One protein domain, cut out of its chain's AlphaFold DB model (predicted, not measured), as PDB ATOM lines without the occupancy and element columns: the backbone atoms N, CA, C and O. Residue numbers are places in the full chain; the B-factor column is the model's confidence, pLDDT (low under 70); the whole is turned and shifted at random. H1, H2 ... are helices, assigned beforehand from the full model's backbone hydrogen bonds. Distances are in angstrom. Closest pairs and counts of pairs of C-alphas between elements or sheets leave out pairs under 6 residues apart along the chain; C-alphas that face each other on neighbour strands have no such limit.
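This is residues 125 to 293 of the 360 residues of the protein "zinc_ribbon_2 domain-containing protein" of Atopobium sp. oral taxon 199 str. F0494 (UniProt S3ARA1). The model is a long, thin rod of helices running along its length, in two staggered groups: the longest helix, H6, packs side by side with H4 at one end, H1 and H2 make the other end, and H3 runs through the middle and joins the two. The tiny H5 sits on the middle part of H3, near the core. The printed part has 169 residues with six named helices, H1 to H6 in chain order, and no named strand; the class is all helix. It is only just loose, close to extended, with a radius of gyration of the C-alphas of 23.2 A and spans of 86 by 30 by 20 A.

H6, residues 263 to 293, is 45.1 A long from first to last C-alpha and ends at C-alpha 293 (31.102, -76.080, -29.387). H3, residues 188 to 217, is 43.6 A long and begins at C-alpha 188 (25.220, -4.849, -16.579). H2, residues 151 to 173, is 32.8 A long, and H4, residues 230 to 249, is 28.5 A long. H1, residues 125 to 140, is 22.5 A long and begins at C-alpha 125 (21.788, 4.663, -7.938). H5 is residues 251 to 254.

H1, H2, H3, H4 and H6 form an up and down bundle, each helix running against the one before it. H6 touches H4 with 21 pairs of C-alphas within 8 A, the closest being Leu 237 and Thr 275 at 6.0 A, at a shallow tilt of 22 degrees, opposite ways. H3 is the hub, touching the five other helices. Its residues 210 to 217 touch residues 236 to 243 of H4, closest C-alphas Ser 217 and Arg 236 at 4.9 A, and the two are a hairpin. Its residues 207 to 214 touch residues 263 to 271 of H6, closest C-alphas Leu 214 and Ile 271 at 7.1 A. Its residues 199 to 206 touch H5, closest C-alphas Thr 203 and Val 253 at 5.7 A. Its residues 192 to 206 touch H2, closest C-alphas Tyr 158 and Glu 199 at 6.0 A, at a shallow tilt of 30 degrees. Its residues 188 to 195 touch residues 131 to 138 of H1, closest C-alphas Lys 135 and Val 191 at 5.8 A. H1 and H2 only just touch, with 3 pairs of C-alphas within 8 A. H1 and H2 are both apart from H4 and H6. In H1, H2, H3, H4 and H6 every O i to N i+4 pair is within hydrogen-bond range; H5 is too short for such a pair.

The C-alphas farthest apart, Asn 181 and Ala 293, are 87.0 A apart. The printed part has no cut. The links H2 to H3, 14 residues, and H3 to H4, 12 residues, are long. The mean pLDDT of the printed part is 93.3, and residues 185 to 186 are under 70.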
ATOM      1  N   ALA A 125      21.435   5.275  -9.218       85.75
ATOM      2  CA  ALA A 125      21.788   4.663  -7.938       85.75
ATOM      3  C   ALA A 125      20.993   3.368  -7.680       85.75
ATOM      4  O   ALA A 125      21.577   2.383  -7.226       85.75
ATOM      5  N   ASP A 126      19.701   3.345  -8.018       86.88
ATOM      6  CA  ASP A 126      18.861   2.147  -7.901       86.88
ATOM      7  C   ASP A 126      19.325   1.021  -8.836       86.88
ATOM      8  O   ASP A 126      19.439  -0.125  -8.400       86.88
ATOM      9  N   ILE A 127      19.652   1.350 -10.092       88.12
ATOM     10  CA  ILE A 127      20.211   0.395 -11.063       88.12
ATOM     11  C   ILE A 127      21.512  -0.199 -10.521       88.12
ATOM     12  O   ILE A 127      21.640  -1.415 -10.423       88.12
ATOM     13  N   LYS A 128      22.428   0.648 -10.045       89.25
ATOM     14  CA  LYS A 128      23.715   0.200  -9.504       89.25
ATOM     15  C   LYS A 128      23.570  -0.686  -8.267       89.25
ATOM     16  O   LYS A 128      24.360  -1.599  -8.036       89.25
ATOM     17  N   LYS A 129      22.552  -0.432  -7.439       90.62
ATOM     18  CA  LYS A 129      22.221  -1.295  -6.300       90.62
ATOM     19  C   LYS A 129      21.730  -2.668  -6.764       90.62
ATOM     20  O   LYS A 129      22.122  -3.671  -6.171       90.62
ATOM     21  N   LEU A 130      20.892  -2.711  -7.798       90.25
ATOM     22  CA  LEU A 130      20.408  -3.957  -8.390       90.25
ATOM     23  C   LEU A 130      21.561  -4.760  -9.012       90.25
ATOM     24  O   LEU A 130      21.705  -5.941  -8.720       90.25
ATOM     25  N   GLU A 131      22.443  -4.107  -9.768       91.12
ATOM     26  CA  GLU A 131      23.651  -4.725 -10.333       91.12
ATOM     27  C   GLU A 131      24.561  -5.305  -9.248       91.12
ATOM     28  O   GLU A 131      24.949  -6.467  -9.327       91.12
ATOM     29  N   ASN A 132      24.845  -4.543  -8.186       91.69
ATOM     30  CA  ASN A 132      25.633  -5.039  -7.053       91.69
ATOM     31  C   ASN A 132      24.960  -6.221  -6.343       91.69
ATOM     32  O   ASN A 132      25.646  -7.097  -5.818       91.69
ATOM     33  N   THR A 133      23.625  -6.251  -6.320       93.06
ATOM     34  CA  THR A 133      22.859  -7.359  -5.743       93.06
ATOM     35  C   THR A 133      23.060  -8.633  -6.562       93.06
ATOM     36  O   THR A 133      23.379  -9.666  -5.978       93.06
ATOM     37  N   TYR A 134      22.954  -8.562  -7.893       94.69
ATOM     38  CA  TYR A 134      23.250  -9.702  -8.767       94.69
ATOM     39  C   TYR A 134      24.716 -10.116  -8.698       94.69
ATOM     40  O   TYR A 134      25.011 -11.294  -8.533       94.69
ATOM     41  N   LYS A 135      25.636  -9.150  -8.729       94.69
ATOM     42  CA  LYS A 135      27.070  -9.409  -8.594       94.69
ATOM     43  C   LYS A 135      27.395 -10.195  -7.323       94.69
ATOM     44  O   LYS A 135      28.102 -11.188  -7.404       94.69
ATOM     45  N   THR A 136      26.844  -9.787  -6.178       93.88
ATOM     46  CA  THR A 136      27.061 -10.488  -4.901       93.88
ATOM     47  C   THR A 136      26.510 -11.915  -4.953       93.88
ATOM     48  O   THR A 136      27.192 -12.840  -4.538       93.88
ATOM     49  N   GLN A 137      25.313 -12.113  -5.523       95.12
ATOM     50  CA  GLN A 137      24.738 -13.456  -5.690       95.12
ATOM     51  C   GLN A 137      25.630 -14.362  -6.548       95.12
ATOM     52  O   GLN A 137      25.832 -15.518  -6.206       95.12
ATOM     53  N   ILE A 138      26.196 -13.833  -7.634       96.00
ATOM     54  CA  ILE A 138      27.097 -14.585  -8.517       96.00
ATOM     55  C   ILE A 138      28.438 -14.875  -7.825       96.00
ATOM     56  O   ILE A 138      29.013 -15.945  -8.022       96.00
ATOM     57  N   GLU A 139      28.958 -13.937  -7.029       94.56
ATOM     58  CA  GLU A 139      30.189 -14.123  -6.244       94.56
ATOM     59  C   GLU A 139      30.030 -15.194  -5.155       94.56
ATOM     60  O   GLU A 139      30.976 -15.944  -4.922       94.56
ATOM     61  N   ASP A 140      28.845 -15.302  -4.548       95.06
ATOM     62  CA  ASP A 140      28.527 -16.312  -3.530       95.06
ATOM     63  C   ASP A 140      28.428 -17.740  -4.106       95.06
ATOM     64  O   ASP A 140      28.605 -18.712  -3.366       95.06
ATOM     65  N   ILE A 141      28.184 -17.888  -5.415       95.81
ATOM     66  CA  ILE A 141      28.242 -19.187  -6.100       95.81
ATOM     67  C   ILE A 141      29.714 -19.534  -6.335       95.81
ATOM     68  O   ILE A 141      30.340 -19.057  -7.287       95.81
ATOM     69  N   ASP A 142      30.288 -20.368  -5.472       93.12
ATOM     70  CA  ASP A 142      31.671 -20.821  -5.618       93.12
ATOM     71  C   ASP A 142      31.814 -21.767  -6.821       93.12
ATOM     72  O   ASP A 142      31.191 -22.823  -6.886       93.12
ATOM     73  N   VAL A 143      32.641 -21.370  -7.792       96.44
ATOM     74  CA  VAL A 143      32.929 -22.153  -9.001       96.44
ATOM     75  C   VAL A 143      34.437 -22.217  -9.156       96.44
ATOM     76  O   VAL A 143      35.065 -21.321  -9.724       96.44
ATOM     77  N   SER A 144      35.018 -23.287  -8.624       94.62
ATOM     78  CA  SER A 144      36.443 -23.588  -8.739       94.62
ATOM     79  C   SER A 144      36.634 -25.087  -8.989       94.62
ATOM     80  O   SER A 144      37.026 -25.823  -8.085       94.62
ATOM     81  N   PRO A 145      36.280 -25.572 -10.196       96.38
ATOM     82  CA  PRO A 145      36.357 -26.990 -10.496       96.38
ATOM     83  C   PRO A 145      37.810 -27.485 -10.575       96.38
ATOM     84  O   PRO A 145      38.678 -26.844 -11.170       96.38
ATOM     85  N   ASP A 146      38.053 -28.674 -10.030       94.88
ATOM     86  CA  ASP A 146      39.271 -29.472 -10.150       94.88
ATOM     87  C   ASP A 146      38.938 -30.887 -10.655       94.88
ATOM     88  O   ASP A 146      37.777 -31.242 -10.834       94.88
ATOM     89  N   GLU A 147      39.941 -31.727 -10.915       89.69
ATOM     90  CA  GLU A 147      39.729 -33.063 -11.501       89.69
ATOM     91  C   GLU A 147      38.806 -34.001 -10.695       89.69
ATOM     92  O   GLU A 147      38.313 -34.981 -11.255       89.69
ATOM     93  N   ASN A 148      38.600 -33.733  -9.405       91.81
ATOM     94  CA  ASN A 148      37.787 -34.526  -8.485       91.81
ATOM     95  C   ASN A 148      36.521 -33.795  -8.024       91.81
ATOM     96  O   ASN A 148      35.854 -34.287  -7.112       91.81
ATOM     97  N   SER A 149      36.203 -32.634  -8.605       95.06
ATOM     98  CA  SER A 149      34.972 -31.916  -8.281       95.06
ATOM     99  C   SER A 149      33.739 -32.793  -8.458       95.06
ATOM    100  O   SER A 149      33.671 -33.646  -9.347       95.06
ATOM    101  N   ASP A 150      32.751 -32.571  -7.595       95.38
ATOM    102  CA  ASP A 150      31.506 -33.315  -7.653       95.38
ATOM    103  C   ASP A 150      30.637 -32.820  -8.813       95.38
ATOM    104  O   ASP A 150      30.332 -31.635  -8.964       95.38
ATOM    105  N   ARG A 151      30.230 -33.768  -9.653       94.94
ATOM    106  CA  ARG A 151      29.435 -33.509 -10.850       94.94
ATOM    107  C   ARG A 151      28.065 -32.912 -10.530       94.94
ATOM    108  O   ARG A 151      27.596 -32.044 -11.261       94.94
ATOM    109  N   ALA A 152      27.412 -33.403  -9.478       95.50
ATOM    110  CA  ALA A 152      26.078 -32.958  -9.102       95.50
ATOM    111  C   ALA A 152      26.125 -31.559  -8.480       95.50
ATOM    112  O   ALA A 152      25.246 -30.747  -8.764       95.50
ATOM    113  N   GLU A 153      27.163 -31.256  -7.696       95.94
ATOM    114  CA  GLU A 153      27.402 -29.905  -7.176       95.94
ATOM    115  C   GLU A 153      27.643 -28.904  -8.313       95.94
ATOM    116  O   GLU A 153      26.972 -27.877  -8.365       95.94
ATOM    117  N   LEU A 154      28.507 -29.230  -9.282       97.62
ATOM    118  CA  LEU A 154      28.752 -28.357 -10.436       97.62
ATOM    119  C   LEU A 154      27.499 -28.147 -11.296       97.62
ATOM    120  O   LEU A 154      27.257 -27.038 -11.774       97.62
ATOM    121  N   LEU A 155      26.682 -29.190 -11.481       96.50
ATOM    122  CA  LEU A 155      25.407 -29.075 -12.192       96.50
ATOM    123  C   LEU A 155      24.426 -28.156 -11.451       96.50
ATOM    124  O   LEU A 155      23.739 -27.358 -12.089       96.50
ATOM    125  N   ALA A 156      24.374 -28.245 -10.119       95.94
ATOM    126  CA  ALA A 156      23.553 -27.365  -9.296       95.94
ATOM    127  C   ALA A 156      24.030 -25.906  -9.389       95.94
ATOM    128  O   ALA A 156      23.215 -25.022  -9.642       95.94
ATOM    129  N   SER A 157      25.340 -25.651  -9.296       97.12
ATOM    130  CA  SER A 157      25.905 -24.308  -9.484       97.12
ATOM    131  C   SER A 157      25.597 -23.735 -10.870       97.12
ATOM    132  O   SER A 157      25.272 -22.557 -10.986       97.12
ATOM    133  N   TYR A 158      25.648 -24.559 -11.923       97.12
ATOM    134  CA  TYR A 158      25.267 -24.134 -13.273       97.12
ATOM    135  C   TYR A 158      23.790 -23.724 -13.346       97.12
ATOM    136  O   TYR A 158      23.459 -22.701 -13.937       97.12
ATOM    137  N   GLN A 159      22.894 -24.500 -12.729       96.00
ATOM    138  CA  GLN A 159      21.466 -24.175 -12.679       96.00
ATOM    139  C   GLN A 159      21.204 -22.863 -11.932       96.00
ATOM    140  O   GLN A 159      20.431 -22.041 -12.415       96.00
ATOM    141  N   GLU A 160      21.883 -22.630 -10.806       96.19
ATOM    142  CA  GLU A 160      21.769 -21.367 -10.067       96.19
ATOM    143  C   GLU A 160      22.231 -20.165 -10.910       96.19
ATOM    144  O   GLU A 160      21.559 -19.131 -10.930       96.19
ATOM    145  N   LEU A 161      23.331 -20.302 -11.659       96.94
ATOM    146  CA  LEU A 161      23.811 -19.270 -12.587       96.94
ATOM    147  C   LEU A 161      22.807 -18.998 -13.715       96.94
ATOM    148  O   LEU A 161      22.480 -17.836 -13.976       96.94
ATOM    149  N   ALA A 162      22.260 -20.053 -14.322       95.38
ATOM    150  CA  ALA A 162      21.256 -19.945 -15.374       95.38
ATOM    151  C   ALA A 162      19.958 -19.282 -14.872       95.38
ATOM    152  O   ALA A 162      19.357 -18.462 -15.570       95.38
ATOM    153  N   ASP A 163      19.528 -19.578 -13.643       95.62
ATOM    154  CA  ASP A 163      18.363 -18.944 -13.016       95.62
ATOM    155  C   ASP A 163      18.594 -17.447 -12.746       95.62
ATOM    156  O   ASP A 163      17.695 -16.623 -12.971       95.62
ATOM    157  N   ILE A 164      19.804 -17.064 -12.320       95.62
ATOM    158  CA  ILE A 164      20.189 -15.653 -12.182       95.62
ATOM    159  C   ILE A 164      20.179 -14.965 -13.551       95.62
ATOM    160  O   ILE A 164      19.595 -13.885 -13.669       95.62
ATOM    161  N   GLN A 165      20.752 -15.583 -14.588       95.69
ATOM    162  CA  GLN A 165      20.756 -15.040 -15.950       95.69
ATOM    163  C   GLN A 165      19.330 -14.808 -16.461       95.69
ATOM    164  O   GLN A 165      18.996 -13.701 -16.880       95.69
ATOM    165  N   ASN A 166      18.446 -15.796 -16.308       94.75
ATOM    166  CA  ASN A 166      17.030 -15.669 -16.657       94.75
ATOM    167  C   ASN A 166      16.341 -14.529 -15.890       94.75
ATOM    168  O   ASN A 166      15.494 -13.812 -16.431       94.75
ATOM    169  N   THR A 167      16.680 -14.345 -14.614       94.75
ATOM    170  CA  THR A 167      16.135 -13.253 -13.795       94.75
ATOM    171  C   THR A 167      16.615 -11.892 -14.298       94.75
ATOM    172  O   THR A 167      15.807 -10.969 -14.436       94.75
ATOM    173  N   ILE A 168      17.902 -11.775 -14.636       92.44
ATOM    174  CA  ILE A 168      18.475 -10.576 -15.251       92.44
ATOM    175  C   ILE A 168      17.769 -10.270 -16.576       92.44
ATOM    176  O   ILE A 168      17.317  -9.143 -16.768       92.44
ATOM    177  N   ASP A 169      17.592 -11.259 -17.452       92.56
ATOM    178  CA  ASP A 169      16.957 -11.082 -18.764       92.56
ATOM    179  C   ASP A 169      15.495 -10.617 -18.646       92.56
ATOM    180  O   ASP A 169      15.034  -9.740 -19.393       92.56
ATOM    181  N   ASN A 170      14.766 -11.142 -17.657       92.31
ATOM    182  CA  ASN A 170      13.418 -10.684 -17.321       92.31
ATOM    183  C   ASN A 170      13.415  -9.229 -16.821       92.31
ATOM    184  O   ASN A 170      12.581  -8.425 -17.248       92.31
ATOM    185  N   ASP A 171      14.359  -8.859 -15.957       90.44
ATOM    186  CA  ASP A 171      14.494  -7.499 -15.429       90.44
ATOM    187  C   ASP A 171      14.917  -6.484 -16.508       90.44
ATOM    188  O   ASP A 171      14.431  -5.345 -16.520       90.44
ATOM    189  N   VAL A 172      15.763  -6.898 -17.456       88.44
ATOM    190  CA  VAL A 172      16.115  -6.137 -18.664       88.44
ATOM    191  C   VAL A 172      14.876  -5.904 -19.519       88.44
ATOM    192  O   VAL A 172      14.574  -4.759 -19.869       88.44
ATOM    193  N   SER A 173      14.114  -6.963 -19.796       88.31
ATOM    194  CA  SER A 173      12.884  -6.893 -20.595       88.31
ATOM    195  C   SER A 173      11.813  -6.017 -19.933       88.31
ATOM    196  O   SER A 173      11.080  -5.301 -20.616       88.31
ATOM    197  N   ALA A 174      11.770  -5.995 -18.597       87.69
ATOM    198  CA  ALA A 174      10.908  -5.120 -17.805       87.69
ATOM    199  C   ALA A 174      11.413  -3.662 -17.712       87.69
ATOM    200  O   ALA A 174      10.750  -2.815 -17.111       87.69
ATOM    201  N   GLY A 175      12.578  -3.341 -18.286       87.62
ATOM    202  CA  GLY A 175      13.151  -1.994 -18.285       87.62
ATOM    203  C   GLY A 175      13.750  -1.561 -16.944       87.62
ATOM    204  O   GLY A 175      13.954  -0.362 -16.724       87.62
ATOM    205  N   LYS A 176      14.052  -2.495 -16.030       87.38
ATOM    206  CA  LYS A 176      14.627  -2.165 -14.713       87.38
ATOM    207  C   LYS A 176      16.028  -1.557 -14.806       87.38
ATOM    208  O   LYS A 176      16.365  -0.732 -13.964       87.38
ATOM    209  N   PHE A 177      16.766  -1.872 -15.868       86.56
ATOM    210  CA  PHE A 177      18.096  -1.326 -16.168       86.56
ATOM    211  C   PHE A 177      18.072  -0.087 -17.081       86.56
ATOM    212  O   PHE A 177      19.118   0.371 -17.533       86.56
ATOM    213  N   LYS A 178      16.888   0.481 -17.355       85.31
ATOM    214  CA  LYS A 178      16.758   1.707 -18.156       85.31
ATOM    215  C   LYS A 178      16.727   2.952 -17.281       85.31
ATOM    216  O   LYS A 178      15.996   3.019 -16.282       85.31
ATOM    217  N   LEU A 179      17.491   3.959 -17.696       82.06
ATOM    218  CA  LEU A 179      17.438   5.317 -17.152       82.06
ATOM    219  C   LEU A 179      16.165   6.038 -17.626       82.06
ATOM    220  O   LEU A 179      15.525   5.611 -18.589       82.06
ATOM    221  N   ASN A 180      15.792   7.158 -16.993       77.69
ATOM    222  CA  ASN A 180      14.550   7.856 -17.369       77.69
ATOM    223  C   ASN A 180      14.618   8.466 -18.782       77.69
ATOM    224  O   ASN A 180      13.584   8.681 -19.408       77.69
ATOM    225  N   ASN A 181      15.825   8.712 -19.302       73.62
ATOM    226  CA  ASN A 181      16.059   9.135 -20.686       73.62
ATOM    227  C   ASN A 181      16.021   7.974 -21.705       73.62
ATOM    228  O   ASN A 181      16.246   8.203 -22.891       73.62
ATOM    229  N   GLY A 182      15.759   6.743 -21.255       72.00
ATOM    230  CA  GLY A 182      15.675   5.545 -22.089       72.00
ATOM    231  C   GLY A 182      17.017   4.918 -22.468       72.00
ATOM    232  O   GLY A 182      17.005   3.921 -23.186       72.00
ATOM    233  N   ALA A 183      18.146   5.465 -22.005       77.88
ATOM    234  CA  ALA A 183      19.460   4.866 -22.219       77.88
ATOM    235  C   ALA A 183      19.678   3.646 -21.306       77.88
ATOM    236  O   ALA A 183      19.241   3.646 -20.148       77.88
ATOM    237  N   ASP A 184      20.379   2.644 -21.835       73.62
ATOM    238  CA  ASP A 184      20.780   1.441 -21.102       73.62
ATOM    239  C   ASP A 184      21.995   1.725 -20.200       73.62
ATOM    240  O   ASP A 184      22.827   2.594 -20.506       73.62
ATOM    241  N   ASP A 185      22.104   0.995 -19.087       68.69
ATOM    242  CA  ASP A 185      23.315   1.000 -18.264       68.69
ATOM    243  C   ASP A 185      24.400   0.081 -18.858       68.69
ATOM    244  O   ASP A 185      24.109  -0.944 -19.475       68.69
ATOM    245  N   LYS A 186      25.666   0.486 -18.717       69.88
ATOM    246  CA  LYS A 186      26.831  -0.217 -19.272       69.88
ATOM    247  C   LYS A 186      27.413  -1.244 -18.299       69.88
ATOM    248  O   LYS A 186      28.144  -2.127 -18.742       69.88
ATOM    249  N   ASP A 187      27.120  -1.130 -17.005       73.75
ATOM    250  CA  ASP A 187      27.735  -1.960 -15.967       73.75
ATOM    251  C   ASP A 187      27.091  -3.364 -15.895       73.75
ATOM    252  O   ASP A 187      27.744  -4.321 -15.471       73.75
ATOM    253  N   LEU A 188      25.876  -3.542 -16.439       85.19
ATOM    254  CA  LEU A 188      25.220  -4.849 -16.579       85.19
ATOM    255  C   LEU A 188      26.044  -5.863 -17.392       85.19
ATOM    256  O   LEU A 188      26.003  -7.056 -17.103       85.19
ATOM    257  N   THR A 189      26.831  -5.396 -18.367       86.62
ATOM    258  CA  THR A 189      27.721  -6.264 -19.154       86.62
ATOM    259  C   THR A 189      28.750  -6.973 -18.277       86.62
ATOM    260  O   THR A 189      29.078  -8.124 -18.535       86.62
ATOM    261  N   VAL A 190      29.242  -6.324 -17.215       88.94
ATOM    262  CA  VAL A 190      30.203  -6.948 -16.293       88.94
ATOM    263  C   VAL A 190      29.542  -8.095 -15.530       88.94
ATOM    264  O   VAL A 190      30.143  -9.153 -15.373       88.94
ATOM    265  N   VAL A 191      28.298  -7.900 -15.085       91.38
ATOM    266  CA  VAL A 191      27.533  -8.910 -14.340       91.38
ATOM    267  C   VAL A 191      27.251 -10.131 -15.216       91.38
ATOM    268  O   VAL A 191      27.516 -11.251 -14.788       91.38
ATOM    269  N   THR A 192      26.779  -9.934 -16.450       93.62
ATOM    270  CA  THR A 192      26.514 -11.053 -17.367       93.62
ATOM    271  C   THR A 192      27.797 -11.768 -17.796       93.62
ATOM    272  O   THR A 192      27.799 -12.990 -17.899       93.62
ATOM    273  N   SER A 193      28.924 -11.057 -17.948       95.06
ATOM    274  CA  SER A 193      30.223 -11.703 -18.184       95.06
ATOM    275  C   SER A 193      30.667 -12.601 -17.026       95.06
ATOM    276  O   SER A 193      31.166 -13.689 -17.284       95.06
ATOM    277  N   MET A 194      30.441 -12.216 -15.763       94.88
ATOM    278  CA  MET A 194      30.778 -13.073 -14.612       94.88
ATOM    279  C   MET A 194      30.001 -14.395 -14.612       94.88
ATOM    280  O   MET A 194      30.548 -15.423 -14.213       94.88
ATOM    281  N   ILE A 195      28.741 -14.367 -15.056       96.44
ATOM    282  CA  ILE A 195      27.926 -15.574 -15.232       96.44
ATOM    283  C   ILE A 195      28.541 -16.442 -16.325       96.44
ATOM    284  O   ILE A 195      28.888 -17.590 -16.057       96.44
ATOM    285  N   SER A 196      28.753 -15.876 -17.517       96.12
ATOM    286  CA  SER A 196      29.317 -16.610 -18.653       96.12
ATOM    287  C   SER A 196      30.686 -17.222 -18.345       96.12
ATOM    288  O   SER A 196      30.944 -18.356 -18.736       96.12
ATOM    289  N   ASP A 197      31.551 -16.513 -17.615       97.19
ATOM    290  CA  ASP A 197      32.870 -17.016 -17.218       97.19
ATOM    291  C   ASP A 197      32.750 -18.248 -16.304       97.19
ATOM    292  O   ASP A 197      33.436 -19.252 -16.509       97.19
ATOM    293  N   LYS A 198      31.853 -18.204 -15.309       97.69
ATOM    294  CA  LYS A 198      31.617 -19.332 -14.396       97.69
ATOM    295  C   LYS A 198      30.945 -20.512 -15.097       97.69
ATOM    296  O   LYS A 198      31.374 -21.647 -14.910       97.69
ATOM    297  N   GLU A 199      29.936 -20.259 -15.926       97.25
ATOM    298  CA  GLU A 199      29.292 -21.293 -16.744       97.25
ATOM    299  C   GLU A 199      30.310 -21.984 -17.654       97.25
ATOM    300  O   GLU A 199      30.339 -23.211 -17.719       97.25
ATOM    301  N   GLN A 200      31.196 -21.217 -18.294       96.38
ATOM    302  CA  GLN A 200      32.231 -21.752 -19.172       96.38
ATOM    303  C   GLN A 200      33.228 -22.637 -18.408       96.38
ATOM    304  O   GLN A 200      33.555 -23.714 -18.902       96.38
ATOM    305  N   LEU A 201      33.649 -22.255 -17.194       97.25
ATOM    306  CA  LEU A 201      34.491 -23.109 -16.338       97.25
ATOM    307  C   LEU A 201      33.826 -24.459 -16.043       97.25
ATOM    308  O   LEU A 201      34.489 -25.499 -16.076       97.25
ATOM    309  N   ILE A 202      32.519 -24.451 -15.773       97.81
ATOM    310  CA  ILE A 202      31.753 -25.675 -15.531       97.81
ATOM    311  C   ILE A 202      31.667 -26.502 -16.822       97.81
ATOM    312  O   ILE A 202      32.032 -27.678 -16.814       97.81
ATOM    313  N   THR A 203      31.259 -25.911 -17.949       97.00
ATOM    314  CA  THR A 203      31.169 -26.609 -19.243       97.00
ATOM    315  C   THR A 203      32.511 -27.224 -19.660       97.00
ATOM    316  O   THR A 203      32.545 -28.364 -20.130       97.00
ATOM    317  N   ASP A 204      33.624 -26.513 -19.460       96.62
ATOM    318  CA  ASP A 204      34.969 -27.008 -19.770       96.62
ATOM    319  C   ASP A 204      35.347 -28.214 -18.907       96.62
ATOM    320  O   ASP A 204      35.897 -29.200 -19.416       96.62
ATOM    321  N   TRP A 205      34.998 -28.178 -17.619       97.88
ATOM    322  CA  TRP A 205      35.185 -29.316 -16.725       97.88
ATOM    323  C   TRP A 205      34.382 -30.538 -17.187       97.88
ATOM    324  O   TRP A 205      34.958 -31.617 -17.348       97.88
ATOM    325  N   PHE A 206      33.087 -30.366 -17.487       97.62
ATOM    326  CA  PHE A 206      32.236 -31.454 -17.982       97.62
ATOM    327  C   PHE A 206      32.807 -32.041 -19.274       97.62
ATOM    328  O   PHE A 206      32.938 -33.257 -19.391       97.62
ATOM    329  N   SER A 207      33.213 -31.198 -20.226       96.19
ATOM    330  CA  SER A 207      33.821 -31.648 -21.481       96.19
ATOM    331  C   SER A 207      35.093 -32.471 -21.251       96.19
ATOM    332  O   SER A 207      35.262 -33.543 -21.841       96.19
ATOM    333  N   SER A 208      35.967 -32.027 -20.343       96.62
ATOM    334  CA  SER A 208      37.174 -32.769 -19.968       96.62
ATOM    335  C   SER A 208      36.850 -34.137 -19.352       96.62
ATOM    336  O   SER A 208      37.420 -35.157 -19.763       96.62
ATOM    337  N   ASP A 209      35.893 -34.188 -18.423       96.75
ATOM    338  CA  ASP A 209      35.449 -35.432 -17.794       96.75
ATOM    339  C   ASP A 209      34.819 -36.403 -18.810       96.75
ATOM    340  O   ASP A 209      35.224 -37.567 -18.892       96.75
ATOM    341  N   TYR A 210      33.916 -35.919 -19.671       97.00
ATOM    342  CA  TYR A 210      33.316 -36.720 -20.745       97.00
ATOM    343  C   TYR A 210      34.376 -37.326 -21.655       97.00
ATOM    344  O   TYR A 210      34.339 -38.522 -21.953       97.00
ATOM    345  N   LYS A 211      35.365 -36.530 -22.067       96.38
ATOM    346  CA  LYS A 211      36.477 -37.003 -22.891       96.38
ATOM    347  C   LYS A 211      37.282 -38.099 -22.191       96.38
ATOM    348  O   LYS A 211      37.641 -39.092 -22.834       96.38
ATOM    349  N   LYS A 212      37.565 -37.939 -20.896       96.62
ATOM    350  CA  LYS A 212      38.301 -38.920 -20.084       96.62
ATOM    351  C   LYS A 212      37.527 -40.235 -19.972       96.62
ATOM    352  O   LYS A 212      38.076 -41.288 -20.302       96.62
ATOM    353  N   ARG A 213      36.254 -40.173 -19.579       96.88
ATOM    354  CA  ARG A 213      35.375 -41.343 -19.419       96.88
ATOM    355  C   ARG A 213      35.143 -42.061 -20.742       96.88
ATOM    356  O   ARG A 213      35.335 -43.269 -20.806       96.88
ATOM    357  N   LEU A 214      34.863 -41.319 -21.816       97.62
ATOM    358  CA  LEU A 214      34.713 -41.876 -23.162       97.62
ATOM    359  C   LEU A 214      35.963 -42.639 -23.601       97.62
ATOM    360  O   LEU A 214      35.856 -43.738 -24.142       97.62
ATOM    361  N   SER A 215      37.145 -42.064 -23.363       96.44
ATOM    362  CA  SER A 215      38.415 -42.708 -23.709       96.44
ATOM    363  C   SER A 215      38.608 -44.008 -22.925       96.44
ATOM    364  O   SER A 215      38.980 -45.020 -23.518       96.44
ATOM    365  N   ALA A 216      38.298 -44.011 -21.624       96.19
ATOM    366  CA  ALA A 216      38.392 -45.194 -20.770       96.19
ATOM    367  C   ALA A 216      37.415 -46.314 -21.179       96.19
ATOM    368  O   ALA A 216      37.797 -47.483 -21.180       96.19
ATOM    369  N   SER A 217      36.196 -45.956 -21.587       96.50
ATOM    370  CA  SER A 217      35.154 -46.907 -21.999       96.50
ATOM    371  C   SER A 217      35.237 -47.327 -23.476       96.50
ATOM    372  O   SER A 217      34.463 -48.164 -23.936       96.50
ATOM    373  N   SER A 218      36.138 -46.728 -24.262       96.25
ATOM    374  CA  SER A 218      36.237 -46.985 -25.704       96.25
ATOM    375  C   SER A 218      36.871 -48.341 -26.038       96.25
ATOM    376  O   SER A 218      37.565 -48.965 -25.229       96.25
ATOM    377  N   PHE A 219      36.637 -48.812 -27.262       96.25
ATOM    378  CA  PHE A 219      37.275 -50.005 -27.809       96.25
ATOM    379  C   PHE A 219      38.410 -49.618 -28.764       96.25
ATOM    380  O   PHE A 219      38.225 -48.832 -29.699       96.25
ATOM    381  N   SER A 220      39.585 -50.212 -28.551       91.75
ATOM    382  CA  SER A 220      40.781 -50.004 -29.370       91.75
ATOM    383  C   SER A 220      40.722 -50.771 -30.694       91.75
ATOM    384  O   SER A 220      39.954 -51.719 -30.852       91.75
ATOM    385  N   GLU A 221      41.570 -50.401 -31.658       89.44
ATOM    386  CA  GLU A 221      41.753 -51.166 -32.904       89.44
ATOM    387  C   GLU A 221      42.289 -52.582 -32.703       89.44
ATOM    388  O   GLU A 221      41.930 -53.480 -33.461       89.44
ATOM    389  N   SER A 222      43.072 -52.796 -31.650       91.44
ATOM    390  CA  SER A 222      43.574 -54.115 -31.263       91.44
ATOM    391  C   SER A 222      42.567 -54.971 -30.489       91.44
ATOM    392  O   SER A 222      42.833 -56.149 -30.236       91.44
ATOM    393  N   ASP A 223      41.423 -54.411 -30.093       93.50
ATOM    394  CA  ASP A 223      40.401 -55.165 -29.375       93.50
ATOM    395  C   ASP A 223      39.738 -56.175 -30.318       93.50
ATOM    396  O   ASP A 223      39.312 -55.853 -31.427       93.50
ATOM    397  N   SER A 224      39.646 -57.424 -29.868       91.94
ATOM    398  CA  SER A 224      39.110 -58.532 -30.650       91.94
ATOM    399  C   SER A 224      38.462 -59.572 -29.740       91.94
ATOM    400  O   SER A 224      38.711 -59.614 -28.535       91.94
ATOM    401  N   ALA A 225      37.705 -60.496 -30.332       87.50
ATOM    402  CA  ALA A 225      37.163 -61.657 -29.624       87.50
ATOM    403  C   ALA A 225      38.237 -62.662 -29.136       87.50
ATOM    404  O   ALA A 225      37.890 -63.710 -28.599       87.50
ATOM    405  N   GLU A 226      39.525 -62.415 -29.400       87.06
ATOM    406  CA  GLU A 226      40.657 -63.174 -28.841       87.06
ATOM    407  C   GLU A 226      41.291 -62.494 -27.628       87.06
ATOM    408  O   GLU A 226      41.849 -63.176 -26.771       87.06
ATOM    409  N   THR A 227      41.228 -61.164 -27.570       89.88
ATOM    410  CA  THR A 227      41.922 -60.349 -26.566       89.88
ATOM    411  C   THR A 227      41.002 -59.878 -25.447       89.88
ATOM    412  O   THR A 227      41.486 -59.571 -24.361       89.88
ATOM    413  N   LEU A 228      39.688 -59.847 -25.688       94.38
ATOM    414  CA  LEU A 228      38.675 -59.468 -24.709       94.38
ATOM    415  C   LEU A 228      37.744 -60.635 -24.384       94.38
ATOM    416  O   LEU A 228      37.359 -61.406 -25.266       94.38
ATOM    417  N   ASP A 229      37.337 -60.716 -23.120       94.88
ATOM    418  CA  ASP A 229      36.260 -61.593 -22.673       94.88
ATOM    419  C   ASP A 229      34.895 -60.876 -22.665       94.88
ATOM    420  O   ASP A 229      34.784 -59.660 -22.849       94.88
ATOM    421  N   GLU A 230      33.826 -61.651 -22.469       94.56
ATOM    422  CA  GLU A 230      32.457 -61.134 -22.455       94.56
ATOM    423  C   GLU A 230      32.219 -60.121 -21.323       94.56
ATOM    424  O   GLU A 230      31.469 -59.162 -21.511       94.56
ATOM    425  N   SER A 231      32.872 -60.293 -20.170       96.31
ATOM    426  CA  SER A 231      32.717 -59.398 -19.020       96.31
ATOM    427  C   SER A 231      33.316 -58.024 -19.307       96.31
ATOM    428  O   SER A 231      32.677 -57.010 -19.030       96.31
ATOM    429  N   ALA A 232      34.509 -57.977 -19.902       96.12
ATOM    430  CA  ALA A 232      35.175 -56.740 -20.289       96.12
ATOM    431  C   ALA A 232      34.363 -55.967 -21.341       96.12
ATOM    432  O   ALA A 232      34.188 -54.755 -21.218       96.12
ATOM    433  N   ILE A 233      33.816 -56.670 -22.342       97.12
ATOM    434  CA  ILE A 233      32.966 -56.054 -23.371       97.12
ATOM    435  C   ILE A 233      31.680 -55.496 -22.753       97.12
ATOM    436  O   ILE A 233      31.320 -54.355 -23.036       97.12
ATOM    437  N   ASN A 234      30.992 -56.275 -21.911       97.25
ATOM    438  CA  ASN A 234      29.757 -55.826 -21.267       97.25
ATOM    439  C   ASN A 234      30.003 -54.627 -20.343       97.25
ATOM    440  O   ASN A 234      29.255 -53.663 -20.418       97.25
ATOM    441  N   THR A 235      31.088 -54.643 -19.562       97.94
ATOM    442  CA  THR A 235      31.448 -53.529 -18.666       97.94
ATOM    443  C   THR A 235      31.607 -52.226 -19.447       97.94
ATOM    444  O   THR A 235      30.959 -51.235 -19.123       97.94
ATOM    445  N   ARG A 236      32.383 -52.233 -20.539       97.94
ATOM    446  CA  ARG A 236      32.564 -51.033 -21.375       97.94
ATOM    447  C   ARG A 236      31.272 -50.591 -22.069       97.94
ATOM    448  O   ARG A 236      31.036 -49.398 -22.217       97.94
ATOM    449  N   LEU A 237      30.423 -51.530 -22.497       98.31
ATOM    450  CA  LEU A 237      29.110 -51.204 -23.070       98.31
ATOM    451  C   LEU A 237      28.179 -50.545 -22.043       98.31
ATOM    452  O   LEU A 237      27.477 -49.596 -22.390       98.31
ATOM    453  N   ASP A 238      28.186 -51.022 -20.799       98.50
ATOM    454  CA  ASP A 238      27.407 -50.437 -19.709       98.50
ATOM    455  C   ASP A 238      27.933 -49.039 -19.345       98.50
ATOM    456  O   ASP A 238      27.140 -48.115 -19.175       98.50
ATOM    457  N   GLU A 239      29.256 -48.843 -19.323       98.38
ATOM    458  CA  GLU A 239      29.886 -47.529 -19.128       98.38
ATOM    459  C   GLU A 239      29.541 -46.541 -20.251       98.38
ATOM    460  O   GLU A 239      29.192 -45.397 -19.971       98.38
ATOM    461  N   LEU A 240      29.580 -46.971 -21.519       98.56
ATOM    462  CA  LEU A 240      29.179 -46.143 -22.664       98.56
ATOM    463  C   LEU A 240      27.699 -45.762 -22.599       98.56
ATOM    464  O   LEU A 240      27.328 -44.642 -22.952       98.56
ATOM    465  N   LYS A 241      26.848 -46.685 -22.140       98.00
ATOM    466  CA  LYS A 241      25.430 -46.408 -21.926       98.00
ATOM    467  C   LYS A 241      25.233 -45.383 -20.811       98.00
ATOM    468  O   LYS A 241      24.530 -44.407 -21.034       98.00
ATOM    469  N   ALA A 242      25.888 -45.570 -19.667       97.94
ATOM    470  CA  ALA A 242      25.844 -44.606 -18.571       97.94
ATOM    471  C   ALA A 242      26.342 -43.225 -19.024       97.94
ATOM    472  O   ALA A 242      25.716 -42.218 -18.724       97.94
ATOM    473  N   LEU A 243      27.408 -43.175 -19.829       97.94
ATOM    474  CA  LEU A 243      27.928 -41.923 -20.374       97.94
ATOM    475  C   LEU A 243      26.925 -41.219 -21.298       97.94
ATOM    476  O   LEU A 243      26.842 -39.996 -21.294       97.94
ATOM    477  N   ARG A 244      26.157 -41.980 -22.088       97.62
ATOM    478  CA  ARG A 244      25.069 -41.429 -22.905       97.62
ATOM    479  C   ARG A 244      23.959 -40.843 -22.037       97.62
ATOM    480  O   ARG A 244      23.458 -39.769 -22.350       97.62
ATOM    481  N   ASP A 245      23.561 -41.581 -21.008       97.88
ATOM    482  CA  ASP A 245      22.470 -41.188 -20.119       97.88
ATOM    483  C   ASP A 245      22.852 -39.916 -19.343       97.88
ATOM    484  O   ASP A 245      22.068 -38.971 -19.298       97.88
ATOM    485  N   ASP A 246      24.084 -39.841 -18.831       96.81
ATOM    486  CA  ASP A 246      24.631 -38.633 -18.201       96.81
ATOM    487  C   ASP A 246      24.618 -37.445 -19.174       96.81
ATOM    488  O   ASP A 246      24.183 -36.355 -18.805       96.81
ATOM    489  N   LEU A 247      25.029 -37.654 -20.434       95.88
ATOM    490  CA  LEU A 247      25.124 -36.579 -21.431       95.88
ATOM    491  C   LEU A 247      23.769 -35.946 -21.732       95.88
ATOM    492  O   LEU A 247      23.683 -34.727 -21.871       95.88
ATOM    493  N   GLU A 248      22.708 -36.750 -21.782       95.06
ATOM    494  CA  GLU A 248      21.348 -36.239 -21.962       95.06
ATOM    495  C   GLU A 248      20.810 -35.581 -20.681       95.06
ATOM    496  O   GLU A 248      20.182 -34.524 -20.751       95.06
ATOM    497  N   ASN A 249      21.078 -36.157 -19.504       95.44
ATOM    498  CA  ASN A 249      20.638 -35.585 -18.226       95.44
ATOM    499  C   ASN A 249      21.296 -34.225 -17.939       95.44
ATOM    500  O   ASN A 249      20.690 -33.346 -17.328       95.44
ATOM    501  N   GLU A 250      22.521 -34.035 -18.415       95.94
ATOM    502  CA  GLU A 250      23.329 -32.828 -18.220       95.94
ATOM    503  C   GLU A 250      23.375 -31.964 -19.476       95.94
ATOM    504  O   GLU A 250      24.265 -31.135 -19.661       95.94
ATOM    505  N   LYS A 251      22.384 -32.119 -20.350       95.31
ATOM    506  CA  LYS A 251      22.266 -31.330 -21.573       95.31
ATOM    507  C   LYS A 251      22.290 -29.821 -21.317       95.31
ATOM    508  O   LYS A 251      22.794 -29.072 -22.147       95.31
ATOM    509  N   ILE A 252      21.787 -29.386 -20.160       94.06
ATOM    510  CA  ILE A 252      21.743 -27.973 -19.768       94.06
ATOM    511  C   ILE A 252      23.129 -27.314 -19.744       94.06
ATOM    512  O   ILE A 252      23.247 -26.175 -20.177       94.06
ATOM    513  N   VAL A 253      24.183 -28.037 -19.345       96.44
ATOM    514  CA  VAL A 253      25.549 -27.489 -19.220       96.44
ATOM    515  C   VAL A 253      26.175 -27.164 -20.584       96.44
ATOM    516  O   VAL A 253      27.198 -26.486 -20.678       96.44
ATOM    517  N   TRP A 254      25.565 -27.654 -21.663       94.94
ATOM    518  CA  TRP A 254      25.980 -27.387 -23.036       94.94
ATOM    519  C   TRP A 254      25.274 -26.167 -23.634       94.94
ATOM    520  O   TRP A 254      25.688 -25.704 -24.697       94.94
ATOM    521  N   GLY A 255      24.247 -25.622 -22.969       89.31
ATOM    522  CA  GLY A 255      23.470 -24.476 -23.445       89.31
ATOM    523  C   GLY A 255      23.009 -24.651 -24.896       89.31
ATOM    524  O   GLY A 255      22.506 -25.704 -25.286       89.31
ATOM    525  N   ASP A 256      23.257 -23.641 -25.729       88.06
ATOM    526  CA  ASP A 256      22.942 -23.684 -27.165       88.06
ATOM    527  C   ASP A 256      23.926 -24.540 -27.991       88.06
ATOM    528  O   ASP A 256      23.706 -24.800 -29.180       88.06
ATOM    529  N   LYS A 257      25.021 -25.025 -27.388       89.69
ATOM    530  CA  LYS A 257      26.073 -25.817 -28.049       89.69
ATOM    531  C   LYS A 257      25.691 -27.303 -28.163       89.69
ATOM    532  O   LYS A 257      26.542 -28.171 -28.000       89.69
ATOM    533  N   THR A 258      24.428 -27.608 -28.470       92.06
ATOM    534  CA  THR A 258      23.929 -28.985 -28.689       92.06
ATOM    535  C   THR A 258      23.612 -29.296 -30.155       92.06
ATOM    536  O   THR A 258      23.136 -30.383 -30.475       92.06
ATOM    537  N   GLY A 259      23.804 -28.328 -31.056       90.44
ATOM    538  CA  GLY A 259      23.544 -28.482 -32.489       90.44
ATOM    539  C   GLY A 259      24.576 -29.354 -33.215       90.44
ATOM    540  O   GLY A 259      25.608 -29.723 -32.659       90.44
ATOM    541  N   ARG A 260      24.316 -29.652 -34.494       91.88
ATOM    542  CA  ARG A 260      25.235 -30.420 -35.353       91.88
ATOM    543  C   ARG A 260      26.624 -29.775 -35.393       91.88
ATOM    544  O   ARG A 260      26.734 -28.573 -35.624       91.88
ATOM    545  N   GLY A 261      27.667 -30.589 -35.241       91.19
ATOM    546  CA  GLY A 261      29.061 -30.138 -35.261       91.19
ATOM    547  C   GLY A 261      29.549 -29.513 -33.952       91.19
ATOM    548  O   GLY A 261      30.662 -28.998 -33.912       91.19
ATOM    549  N   SER A 262      28.738 -29.551 -32.892       94.19
ATOM    550  CA  SER A 262      29.160 -29.183 -31.539       94.19
ATOM    551  C   SER A 262      29.969 -30.293 -30.859       94.19
ATOM    552  O   SER A 262      30.006 -31.443 -31.313       94.19
ATOM    553  N   ASP A 263      30.578 -29.964 -29.720       92.62
ATOM    554  CA  ASP A 263      31.211 -30.957 -28.849       92.62
ATOM    555  C   ASP A 263      30.185 -31.972 -28.328       92.62
ATOM    556  O   ASP A 263      30.448 -33.173 -28.359       92.62
ATOM    557  N   TYR A 264      28.985 -31.516 -27.947       95.62
ATOM    558  CA  TYR A 264      27.873 -32.382 -27.541       95.62
ATOM    559  C   TYR A 264      27.546 -33.427 -28.616       95.62
ATOM    560  O   TYR A 264      27.530 -34.630 -28.351       95.62
ATOM    561  N   ASP A 265      27.347 -32.973 -29.857       95.62
ATOM    562  CA  ASP A 265      27.072 -33.834 -31.014       95.62
ATOM    563  C   ASP A 265      28.230 -34.813 -31.274       95.62
ATOM    564  O   ASP A 265      28.021 -36.009 -31.495       95.62
ATOM    565  N   THR A 266      29.470 -34.338 -31.136       96.31
ATOM    566  CA  THR A 266      30.675 -35.169 -31.263       96.31
ATOM    567  C   THR A 266      30.717 -36.283 -30.213       96.31
ATOM    568  O   THR A 266      31.046 -37.427 -30.547       96.31
ATOM    569  N   TYR A 267      30.373 -35.992 -28.956       97.25
ATOM    570  CA  TYR A 267      30.310 -37.004 -27.901       97.25
ATOM    571  C   TYR A 267      29.209 -38.032 -28.174       97.25
ATOM    572  O   TYR A 267      29.488 -39.232 -28.124       97.25
ATOM    573  N   ILE A 268      28.005 -37.597 -28.562       96.62
ATOM    574  CA  ILE A 268      26.901 -38.496 -28.944       96.62
ATOM    575  C   ILE A 268      27.319 -39.436 -30.082       96.62
ATOM    576  O   ILE A 268      27.106 -40.653 -29.997       96.62
ATOM    577  N   HIS A 269      27.950 -38.898 -31.130       97.19
ATOM    578  CA  HIS A 269      28.416 -39.690 -32.265       97.19
ATOM    579  C   HIS A 269      29.448 -40.736 -31.831       97.19
ATOM    580  O   HIS A 269      29.302 -41.921 -32.133       97.19
ATOM    581  N   ARG A 270      30.470 -40.328 -31.070       97.50
ATOM    582  CA  ARG A 270      31.522 -41.243 -30.606       97.50
ATOM    583  C   ARG A 270      30.985 -42.324 -29.674       97.50
ATOM    584  O   ARG A 270      31.363 -43.483 -29.821       97.50
ATOM    585  N   ILE A 271      30.090 -41.988 -28.746       98.31
ATOM    586  CA  ILE A 271      29.455 -42.980 -27.865       98.31
ATOM    587  C   ILE A 271      28.681 -44.007 -28.700       98.31
ATOM    588  O   ILE A 271      28.797 -45.214 -28.473       98.31
ATOM    589  N   THR A 272      27.940 -43.549 -29.711       97.69
ATOM    590  CA  THR A 272      27.173 -44.413 -30.623       97.69
ATOM    591  C   THR A 272      28.083 -45.339 -31.434       97.69
ATOM    592  O   THR A 272      27.818 -46.541 -31.549       97.69
ATOM    593  N   GLU A 273      29.184 -44.803 -31.957       97.62
ATOM    594  CA  GLU A 273      30.202 -45.554 -32.692       97.62
ATOM    595  C   GLU A 273      30.826 -46.653 -31.818       97.62
ATOM    596  O   GLU A 273      30.823 -47.831 -32.191       97.62
ATOM    597  N   GLN A 274      31.292 -46.300 -30.616       98.06
ATOM    598  CA  GLN A 274      31.923 -47.249 -29.694       98.06
ATOM    599  C   GLN A 274      30.939 -48.309 -29.190       98.06
ATOM    600  O   GLN A 274      31.283 -49.489 -29.102       98.06
ATOM    601  N   THR A 275      29.682 -47.928 -28.953       98.25
ATOM    602  CA  THR A 275      28.614 -48.870 -28.594       98.25
ATOM    603  C   THR A 275      28.377 -49.879 -29.716       98.25
ATOM    604  O   THR A 275      28.248 -51.085 -29.483       98.25
ATOM    605  N   SER A 276      28.356 -49.414 -30.967       97.62
ATOM    606  CA  SER A 276      28.197 -50.281 -32.138       97.62
ATOM    607  C   SER A 276      29.363 -51.261 -32.267       97.62
ATOM    608  O   SER A 276      29.148 -52.458 -32.479       97.62
ATOM    609  N   ARG A 277      30.591 -50.779 -32.054       97.31
ATOM    610  CA  ARG A 277      31.807 -51.597 -32.056       97.31
ATOM    611  C   ARG A 277      31.791 -52.680 -30.975       97.31
ATOM    612  O   ARG A 277      32.024 -53.848 -31.290       97.31
ATOM    613  N   GLY A 278      31.445 -52.334 -29.736       97.19
ATOM    614  CA  GLY A 278      31.321 -53.304 -28.644       97.19
ATOM    615  C   GLY A 278      30.277 -54.390 -28.934       97.19
ATOM    616  O   GLY A 278      30.516 -55.573 -28.691       97.19
ATOM    617  N   ASN A 279      29.151 -54.025 -29.552       97.00
ATOM    618  CA  ASN A 279      28.125 -54.989 -29.962       97.00
ATOM    619  C   ASN A 279      28.601 -55.952 -31.062       97.00
ATOM    620  O   ASN A 279      28.213 -57.123 -31.062       97.00
ATOM    621  N   VAL A 280      29.440 -55.494 -31.997       96.38
ATOM    622  CA  VAL A 280      30.084 -56.375 -32.988       96.38
ATOM    623  C   VAL A 280      31.016 -57.366 -32.289       96.38
ATOM    624  O   VAL A 280      30.865 -58.570 -32.494       96.38
ATOM    625  N   LEU A 281      31.891 -56.886 -31.398       97.00
ATOM    626  CA  LEU A 281      32.815 -57.734 -30.632       97.00
ATOM    627  C   LEU A 281      32.079 -58.797 -29.808       97.00
ATOM    628  O   LEU A 281      32.466 -59.967 -29.813       97.00
ATOM    629  N   LYS A 282      30.973 -58.418 -29.160       96.38
ATOM    630  CA  LYS A 282      30.117 -59.345 -28.408       96.38
ATOM    631  C   LYS A 282      29.567 -60.466 -29.293       96.38
ATOM    632  O   LYS A 282      29.623 -61.635 -28.912       96.38
ATOM    633  N   ARG A 283      29.070 -60.133 -30.490       96.12
ATOM    634  CA  ARG A 283      28.583 -61.133 -31.459       96.12
ATOM    635  C   ARG A 283      29.701 -62.045 -31.955       96.12
ATOM    636  O   ARG A 283      29.485 -63.250 -32.070       96.12
ATOM    637  N   ASP A 284      30.889 -61.506 -32.219       95.69
ATOM    638  CA  ASP A 284      32.037 -62.307 -32.651       95.69
ATOM    639  C   ASP A 284      32.505 -63.291 -31.576       95.69
ATOM    640  O   ASP A 284      32.813 -64.444 -31.889       95.69
ATOM    641  N   LEU A 285      32.494 -62.878 -30.307       94.94
ATOM    642  CA  LEU A 285      32.807 -63.751 -29.178       94.94
ATOM    643  C   LEU A 285      31.793 -64.898 -29.066       94.94
ATOM    644  O   LEU A 285      32.179 -66.065 -28.964       94.94
ATOM    645  N   GLN A 286      30.499 -64.592 -29.181       94.06
ATOM    646  CA  GLN A 286      29.435 -65.601 -29.183       94.06
ATOM    647  C   GLN A 286      29.567 -66.579 -30.356       94.06
ATOM    648  O   GLN A 286      29.442 -67.790 -30.172       94.06
ATOM    649  N   ARG A 287      29.872 -66.076 -31.557       94.81
ATOM    650  CA  ARG A 287      30.100 -66.907 -32.744       94.81
ATOM    651  C   ARG A 287      31.291 -67.847 -32.552       94.81
ATOM    652  O   ARG A 287      31.161 -69.038 -32.818       94.81
ATOM    653  N   LYS A 288      32.422 -67.366 -32.024       91.62
ATOM    654  CA  LYS A 288      33.586 -68.222 -31.722       91.62
ATOM    655  C   LYS A 288      33.256 -69.312 -30.701       91.62
ATOM    656  O   LYS A 288      33.670 -70.459 -30.877       91.62
ATOM    657  N   ALA A 289      32.494 -68.981 -29.659       91.00
ATOM    658  CA  ALA A 289      32.043 -69.966 -28.677       91.00
ATOM    659  C   ALA A 289      31.168 -71.055 -29.327       91.00
ATOM    660  O   ALA A 289      31.363 -72.244 -29.063       91.00
ATOM    661  N   GLN A 290      30.264 -70.670 -30.234       92.31
ATOM    662  CA  GLN A 290      29.440 -71.606 -31.006       92.31
ATOM    663  C   GLN A 290      30.275 -72.481 -31.949       92.31
ATOM    664  O   GLN A 290      30.106 -73.699 -31.950       92.31
ATOM    665  N   GLU A 291      31.214 -71.900 -32.701       92.81
ATOM    666  CA  GLU A 291      32.112 -72.639 -33.600       92.81
ATOM    667  C   GLU A 291      32.958 -73.668 -32.835       92.81
ATOM    668  O   GLU A 291      33.164 -74.791 -33.306       92.81
ATOM    669  N   LYS A 292      33.439 -73.316 -31.637       90.19
ATOM    670  CA  LYS A 292      34.175 -74.241 -30.766       90.19
ATOM    671  C   LYS A 292      33.278 -75.387 -30.292       90.19
ATOM    672  O   LYS A 292      33.659 -76.548 -30.439       90.19
ATOM    673  N   ALA A 293      32.075 -75.075 -29.811       91.44
ATOM    674  CA  ALA A 293      31.102 -76.080 -29.387       91.44
ATOM    675  C   ALA A 293      30.692 -77.016 -30.541       91.44
ATOM    676  O   ALA A 293      30.536 -78.225 -30.350       91.44
TER     677      ALA A 293